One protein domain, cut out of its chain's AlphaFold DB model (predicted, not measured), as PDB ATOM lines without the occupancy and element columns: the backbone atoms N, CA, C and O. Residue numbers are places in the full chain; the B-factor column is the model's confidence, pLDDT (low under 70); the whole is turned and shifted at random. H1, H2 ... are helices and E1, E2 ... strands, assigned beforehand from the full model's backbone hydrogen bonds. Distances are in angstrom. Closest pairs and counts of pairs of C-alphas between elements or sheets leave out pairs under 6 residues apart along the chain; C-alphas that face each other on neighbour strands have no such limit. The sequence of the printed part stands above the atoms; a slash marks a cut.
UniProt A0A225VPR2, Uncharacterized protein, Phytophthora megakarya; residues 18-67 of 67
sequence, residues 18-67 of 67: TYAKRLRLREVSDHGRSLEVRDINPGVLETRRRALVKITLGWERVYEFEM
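This is residues 18 to 67 of the 67 residues of an uncharacterized protein of Phytophthora megakarya (UniProt A0A225VPR2). Two separate antiparallel strand hairpins, a small one of E1 and E2 and a longer one of E3 and E4, splay apart like the legs of a V, joined by residues 48 to 51, with the turns at Gly 43 and Glu 60 far from each other. One short helix, H1, sits off to one side of this V, apart from E2, E3 and E4, and a long link of residues 24 to 34 loops from it to E1. The printed part has 50 residues, with one named helix and four named strands in the order H1, E1, E2, E3, E4; the strands make two sheets of two strands each, E1 - E2 and E3 - E4, both antiparallel. The class is mixed, helices and strands, although under half of the residues, 24 of 50, are in named elements. The whole is loose, with a radius of gyration of the C-alphas of 13.2 A, and the C-alphas span 37 by 25 by 20 A along their three main axes.

The printed part begins with H1, residues 18 to 23, from C-alpha 18 at (1.149, 64.033, -71.187) to C-alpha 23 at (8.432, 59.812, -68.574), which is 8.8 A from first to last C-alpha. After the long link comes E1, residues 35 to 37, which is 6.2 A long and begins at C-alpha 35, at (0.825, 54.992, -88.486). E2 follows at residues 45 to 47 and is 6.4 A long. E3, residues 52 to 57, is 16.4 A long, and E4, residues 61 to 66, is 16.7 A long; they are the longest strands by residues, with 6 each. C-alpha 66, where E4 ends, is at (8.570, 50.634, -80.811), and one more residue, Met 67, closes the chain.

In H1 each pair of O i and N i+4 is within hydrogen-bond range. H1 is apart from E2, and it is apart from E3 and E4 as well. E1 and E2 form a hairpin of antiparallel neighbours, with an angle of 143 degrees between their directions. The C-alphas of Glu 36 and Glu 46 face each other at 4.7 A. Across this pair, N 37 and O 45 are 2.8 A apart and N 47 and O 35 are 2.9 A apart, both within hydrogen-bond range. E2 and E3 are apart although a tight link of 4 residues joins them. E1 is apart from E3 and from E4, and E2 is apart from E4. E3 and E4 form the second hairpin, antiparallel with 156 degrees between their directions. The C-alphas of Leu 52 and Glu 66 face each other at 4.5 A, and those of Leu 57 and Arg 61 at 5.4 A. N 55 and O 63 are 2.9 A apart, and N 63 and O 55 are also 2.9 A apart, both within hydrogen-bond range.

The two C-alphas farthest apart are those of Gly 43 and Glu 60, at 37.4 A, while the C-alphas of the first and last printed residues, Thr 18 and Met 67, are 14.9 A apart. The printed part has no cut. The link from H1 to E1, with 11 residues, is long. The link from E1 to E2, with 7 residues, is short, and the link from E3 to E4, with 3 residues, is tight. The mean pLDDT of the printed part is 81.7; H1 has a mean of 90 and E3 of 86. In this predicted model, three printed residues are under 70, residues 30 to 32, and they lie in the long link between H1 and E1.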
ATOM      1  N   THR A  18       0.849  63.530 -72.534       90.44
ATOM      2  CA  THR A  18       1.149  64.033 -71.187       90.44
ATOM      3  C   THR A  18       1.965  63.025 -70.384       90.44
ATOM      4  O   THR A  18       2.908  63.406 -69.687       90.44
ATOM      5  N   TYR A  19       1.642  61.733 -70.496       88.56
ATOM      6  CA  TYR A  19       2.380  60.698 -69.783       88.56
ATOM      7  C   TYR A  19       3.758  60.453 -70.402       88.56
ATOM      8  O   TYR A  19       4.740  60.419 -69.663       88.56
ATOM      9  N   ALA A  20       3.859  60.421 -71.734       87.69
ATOM     10  CA  ALA A  20       5.132  60.339 -72.449       87.69
ATOM     11  C   ALA A  20       6.096  61.475 -72.061       87.69
ATOM     12  O   ALA A  20       7.263  61.226 -71.759       87.69
ATOM     13  N   LYS A  21       5.599  62.720 -71.972       90.19
ATOM     14  CA  LYS A  21       6.381  63.877 -71.496       90.19
ATOM     15  C   LYS A  21       6.856  63.699 -70.057       90.19
ATOM     16  O   LYS A  21       8.003  64.008 -69.747       90.19
ATOM     17  N   ARG A  22       5.993  63.183 -69.179       92.12
ATOM     18  CA  ARG A  22       6.338  62.929 -67.772       92.12
ATOM     19  C   ARG A  22       7.431  61.871 -67.632       92.12
ATOM     20  O   ARG A  22       8.299  62.017 -66.778       92.12
ATOM     21  N   LEU A  23       7.397  60.844 -68.480       89.38
ATOM     22  CA  LEU A  23       8.432  59.812 -68.574       89.38
ATOM     23  C   LEU A  23       9.680  60.274 -69.341       89.38
ATOM     24  O   LEU A  23      10.677  59.560 -69.352       89.38
ATOM     25  N   ARG A  24       9.640  61.464 -69.958       91.25
ATOM     26  CA  ARG A  24      10.715  62.015 -70.796       91.25
ATOM     27  C   ARG A  24      11.131  61.037 -71.902       91.25
ATOM     28  O   ARG A  24      12.322  60.881 -72.172       91.25
ATOM     29  N   LEU A  25      10.143  60.378 -72.516       88.25
ATOM     30  CA  LEU A  25      10.387  59.471 -73.635       88.25
ATOM     31  C   LEU A  25      11.079  60.228 -74.766       88.25
ATOM     32  O   LEU A  25      10.704  61.357 -75.094       88.25
ATOM     33  N   ARG A  26      12.109  59.600 -75.330       87.31
ATOM     34  CA  ARG A  26      12.851  60.160 -76.453       87.31
ATOM     35  C   ARG A  26      12.177  59.730 -77.737       87.31
ATOM     36  O   ARG A  26      11.914  58.547 -77.936       87.31
ATOM     37  N   GLU A  27      11.909  60.714 -78.578       84.38
ATOM     38  CA  GLU A  27      11.422  60.464 -79.921       84.38
ATOM     39  C   GLU A  27      12.530  59.815 -80.751       84.38
ATOM     40  O   GLU A  27      13.695  60.219 -80.666       84.38
ATOM     41  N   VAL A  28      12.170  58.807 -81.537       83.44
ATOM     42  CA  VAL A  28      13.079  58.199 -82.507       83.44
ATOM     43  C   VAL A  28      12.961  58.979 -83.812       83.44
ATOM     44  O   VAL A  28      11.893  59.040 -84.420       83.44
ATOM     45  N   SER A  29      14.052  59.628 -84.215       71.75
ATOM     46  CA  SER A  29      14.133  60.358 -85.483       71.75
ATOM     47  C   SER A  29      14.154  59.377 -86.664       71.75
ATOM     48  O   SER A  29      14.747  58.311 -86.552       71.75
ATOM     49  N   ASP A  30      13.578  59.771 -87.805       64.62
ATOM     50  CA  ASP A  30      13.798  59.129 -89.116       64.62
ATOM     51  C   ASP A  30      13.137  57.754 -89.374       64.62
ATOM     52  O   ASP A  30      13.597  56.965 -90.195       64.62
ATOM     53  N   HIS A  31      11.996  57.452 -88.740       65.31
ATOM     54  CA  HIS A  31      11.266  56.207 -89.045       65.31
ATOM     55  C   HIS A  31      10.307  56.266 -90.243       65.31
ATOM     56  O   HIS A  31       9.718  55.241 -90.586       65.31
ATOM     57  N   GLY A  32      10.170  57.423 -90.906       60.56
ATOM     58  CA  GLY A  32       9.550  57.597 -92.234       60.56
ATOM     59  C   GLY A  32       8.097  57.125 -92.418       60.56
ATOM     60  O   GLY A  32       7.524  57.306 -93.488       60.56
ATOM     61  N   ARG A  33       7.482  56.512 -91.407       72.62
ATOM     62  CA  ARG A  33       6.194  55.831 -91.507       72.62
ATOM     63  C   ARG A  33       5.188  56.547 -90.609       72.62
ATOM     64  O   ARG A  33       5.328  56.574 -89.388       72.62
ATOM     65  N   SER A  34       4.164  57.125 -91.220       77.00
ATOM     66  CA  SER A  34       2.930  57.469 -90.515       77.00
ATOM     67  C   SER A  34       2.240  56.166 -90.102       77.00
ATOM     68  O   SER A  34       2.293  55.190 -90.852       77.00
ATOM     69  N   LEU A  35       1.657  56.116 -88.908       81.50
ATOM     70  CA  LEU A  35       0.825  54.992 -88.486       81.50
ATOM     71  C   LEU A  35      -0.612  55.482 -88.347       81.50
ATOM     72  O   LEU A  35      -0.884  56.407 -87.583       81.50
ATOM     73  N   GLU A  36      -1.517  54.852 -89.085       86.00
ATOM     74  CA  GLU A  36      -2.948  55.041 -88.901       86.00
ATOM     75  C   GLU A  36      -3.407  54.278 -87.659       86.00
ATOM     76  O   GLU A  36      -3.285  53.055 -87.582       86.00
ATOM     77  N   VAL A  37      -3.964  55.000 -86.697       84.62
ATOM     78  CA  VAL A  37      -4.562  54.446 -85.488       84.62
ATOM     79  C   VAL A  37      -6.062  54.692 -85.544       84.62
ATOM     80  O   VAL A  37      -6.518  55.815 -85.763       84.62
ATOM     81  N   ARG A  38      -6.832  53.621 -85.379       85.88
ATOM     82  CA  ARG A  38      -8.298  53.638 -85.410       85.88
ATOM     83  C   ARG A  38      -8.847  53.485 -84.002       85.88
ATOM     84  O   ARG A  38      -8.097  53.242 -83.060       85.88
ATOM     85  N   ASP A  39     -10.150  53.687 -83.868       84.19
ATOM     86  CA  ASP A  39     -10.919  53.328 -82.672       84.19
ATOM     87  C   ASP A  39     -10.561  54.102 -81.381       84.19
ATOM     88  O   ASP A  39     -11.129  53.842 -80.325       84.19
ATOM     89  N   ILE A  40      -9.691  55.123 -81.463       82.62
ATOM     90  CA  ILE A  40      -9.446  56.104 -80.383       82.62
ATOM     91  C   ILE A  40     -10.443  57.268 -80.450       82.62
ATOM     92  O   ILE A  40     -10.931  57.735 -79.425       82.62
ATOM     93  N   ASN A  41     -10.721  57.758 -81.658       81.06
ATOM     94  CA  ASN A  41     -11.657  58.846 -81.939       81.06
ATOM     95  C   ASN A  41     -12.536  58.448 -83.135       81.06
ATOM     96  O   ASN A  41     -12.150  57.549 -83.884       81.06
ATOM     97  N   PRO A  42     -13.677  59.122 -83.374       78.19
ATOM     98  CA  PRO A  42     -14.422  58.968 -84.619       78.19
ATOM     99  C   PRO A  42     -13.543  59.409 -85.803       78.19
ATOM    100  O   PRO A  42     -13.439  60.597 -86.104       78.19
ATOM    101  N   GLY A  43     -12.848  58.461 -86.430       82.00
ATOM    102  CA  GLY A  43     -11.936  58.703 -87.546       82.00
ATOM    103  C   GLY A  43     -10.612  57.948 -87.435       82.00
ATOM    104  O   GLY A  43     -10.376  57.170 -86.513       82.00
ATOM    105  N   VAL A  44      -9.744  58.192 -88.413       81.19
ATOM    106  CA  VAL A  44      -8.378  57.666 -88.440       81.19
ATOM    107  C   VAL A  44      -7.437  58.749 -87.928       81.19
ATOM    108  O   VAL A  44      -7.450  59.875 -88.429       81.19
ATOM    109  N   LEU A  45      -6.625  58.419 -86.928       84.75
ATOM    110  CA  LEU A  45      -5.575  59.294 -86.427       84.75
ATOM    111  C   LEU A  45      -4.235  58.876 -87.030       84.75
ATOM    112  O   LEU A  45      -3.775  57.766 -86.794       84.75
ATOM    113  N   GLU A  46      -3.571  59.773 -87.752       82.38
ATOM    114  CA  GLU A  46      -2.171  59.570 -88.128       82.38
ATOM    115  C   GLU A  46      -1.242  59.950 -86.966       82.38
ATOM    116  O   GLU A  46      -1.248  61.099 -86.509       82.38
ATOM    117  N   THR A  47      -0.393  59.023 -86.515       78.19
ATOM    118  CA  THR A  47       0.730  59.338 -85.622       78.19
ATOM    119  C   THR A  47       2.061  59.302 -86.366       78.19
ATOM    120  O   THR A  47       2.356  58.390 -87.138       78.19
ATOM    121  N   ARG A  48       2.881  60.325 -86.113       76.56
ATOM    122  CA  ARG A  48       4.239  60.470 -86.664       76.56
ATOM    123  C   ARG A  48       5.322  60.435 -85.592       76.56
ATOM    124  O   ARG A  48       6.494  60.352 -85.935       76.56
ATOM    125  N   ARG A  49       4.933  60.520 -84.315       77.56
ATOM    126  CA  ARG A  49       5.864  60.515 -83.185       77.56
ATOM    127  C   ARG A  49       5.935  59.117 -82.615       77.56
ATOM    128  O   ARG A  49       4.891  58.569 -82.268       77.56
ATOM    129  N   ARG A  50       7.152  58.597 -82.493       80.88
ATOM    130  CA  ARG A  50       7.414  57.270 -81.945       80.88
ATOM    131  C   ARG A  50       8.510  57.290 -80.903       80.88
ATOM    132  O   ARG A  50       9.397  58.142 -80.963       80.88
ATOM    133  N   ALA A  51       8.468  56.355 -79.968       84.38
ATOM    134  CA  ALA A  51       9.480  56.156 -78.947       84.38
ATOM    135  C   ALA A  51       9.766  54.664 -78.761       84.38
ATOM    136  O   ALA A  51       8.853  53.851 -78.638       84.38
ATOM    137  N   LEU A  52      11.047  54.312 -78.659       86.50
ATOM    138  CA  LEU A  52      11.445  52.987 -78.200       86.50
ATOM    139  C   LEU A  52      11.313  52.932 -76.676       86.50
ATOM    140  O   LEU A  52      11.869  53.781 -75.968       86.50
ATOM    141  N   VAL A  53      10.584  51.943 -76.164       86.44
ATOM    142  CA  VAL A  53      10.356  51.779 -74.725       86.44
ATOM    143  C   VAL A  53      10.606  50.346 -74.278       86.44
ATOM    144  O   VAL A  53      10.379  49.388 -75.017       86.44
ATOM    145  N   LYS A  54      11.038  50.208 -73.022       88.38
ATOM    146  CA  LYS A  54      11.103  48.926 -72.320       88.38
ATOM    147  C   LYS A  54      10.020  48.893 -71.258       88.38
ATOM    148  O   LYS A  54       9.947  49.801 -70.430       88.38
ATOM    149  N   ILE A  55       9.187  47.861 -71.297       85.94
ATOM    150  CA  ILE A  55       8.070  47.673 -70.371       85.94
ATOM    151  C   ILE A  55       8.323  46.401 -69.568       85.94
ATOM    152  O   ILE A  55       8.571  45.337 -70.135       85.94
ATOM    153  N   THR A  56       8.242  46.517 -68.244       86.56
ATOM    154  CA  THR A  56       8.352  45.382 -67.323       86.56
ATOM    155  C   THR A  56       6.963  44.970 -66.856       86.56
ATOM    156  O   THR A  56       6.262  45.762 -66.226       86.56
ATOM    157  N   LEU A  57       6.582  43.720 -67.116       85.00
ATOM    158  CA  LEU A  57       5.332  43.132 -66.637       85.00
ATOM    159  C   LEU A  57       5.635  42.163 -65.493       85.00
ATOM    160  O   LEU A  57       6.338  41.171 -65.679       85.00
ATOM    161  N   GLY A  58       5.121  42.469 -64.299       82.81
ATOM    162  CA  GLY A  58       5.212  41.575 -63.139       82.81
ATOM    163  C   GLY A  58       6.635  41.274 -62.654       82.81
ATOM    164  O   GLY A  58       6.831  40.251 -62.021       82.81
ATOM    165  N   TRP A  59       7.619  42.129 -62.960       77.50
ATOM    166  CA  TRP A  59       9.046  41.964 -62.610       77.50
ATOM    167  C   TRP A  59       9.761  40.734 -63.203       77.50
ATOM    168  O   TRP A  59      10.976  40.631 -63.071       77.50
ATOM    169  N   GLU A  60       9.053  39.855 -63.912       82.62
ATOM    170  CA  GLU A  60       9.603  38.623 -64.493       82.62
ATOM    171  C   GLU A  60       9.882  38.734 -65.996       82.62
ATOM    172  O   GLU A  60      10.735  38.021 -66.525       82.62
ATOM    173  N   ARG A  61       9.162  39.613 -66.707       82.81
ATOM    174  CA  ARG A  61       9.265  39.751 -68.166       82.81
ATOM    175  C   ARG A  61       9.510  41.200 -68.560       82.81
ATOM    176  O   ARG A  61       8.785  42.096 -68.127       82.81
ATOM    177  N   VAL A  62      10.517  41.410 -69.405       83.38
ATOM    178  CA  VAL A  62      10.823  42.701 -70.028       83.38
ATOM    179  C   VAL A  62      10.577  42.573 -71.518       83.38
ATOM    180  O   VAL A  62      11.111  41.671 -72.161       83.38
ATOM    181  N   TYR A  63       9.787  43.491 -72.054       80.62
ATOM    182  CA  TYR A  63       9.541  43.605 -73.481       80.62
ATOM    183  C   TYR A  63      10.107  44.924 -73.995       80.62
ATOM    184  O   TYR A  63      10.057  45.940 -73.299       80.62
ATOM    185  N   GLU A  64      10.630  44.902 -75.216       81.88
ATOM    186  CA  GLU A  64      11.068  46.089 -75.943       81.88
ATOM    187  C   GLU A  64      10.154  46.275 -77.150       81.88
ATOM    188  O   GLU A  64       9.979  45.354 -77.950       81.88
ATOM    189  N   PHE A  65       9.542  47.451 -77.248       74.62
ATOM    190  CA  PHE A  65       8.617  47.790 -78.321       74.62
ATOM    191  C   PHE A  65       8.948  49.169 -78.882       74.62
ATOM    192  O   PHE A  65       9.350  50.079 -78.149       74.62
ATOM    193  N   GLU A  66       8.721  49.328 -80.181       74.06
ATOM    194  CA  GLU A  66       8.570  50.634 -80.811       74.06
ATOM    195  C   GLU A  66       7.100  51.054 -80.655       74.06
ATOM    196  O   GLU A  66       6.205  50.325 -81.087       74.06
ATOM    197  N   MET A  67       6.851  52.187 -79.995       71.50
ATOM    198  CA  MET A  67       5.521  52.798 -79.867       71.50
ATOM    199  C   MET A  67       5.402  54.028 -80.741       71.50
ATOM    200  O   MET A  67       6.410  54.761 -80.790       71.50
TER     201      MET A  67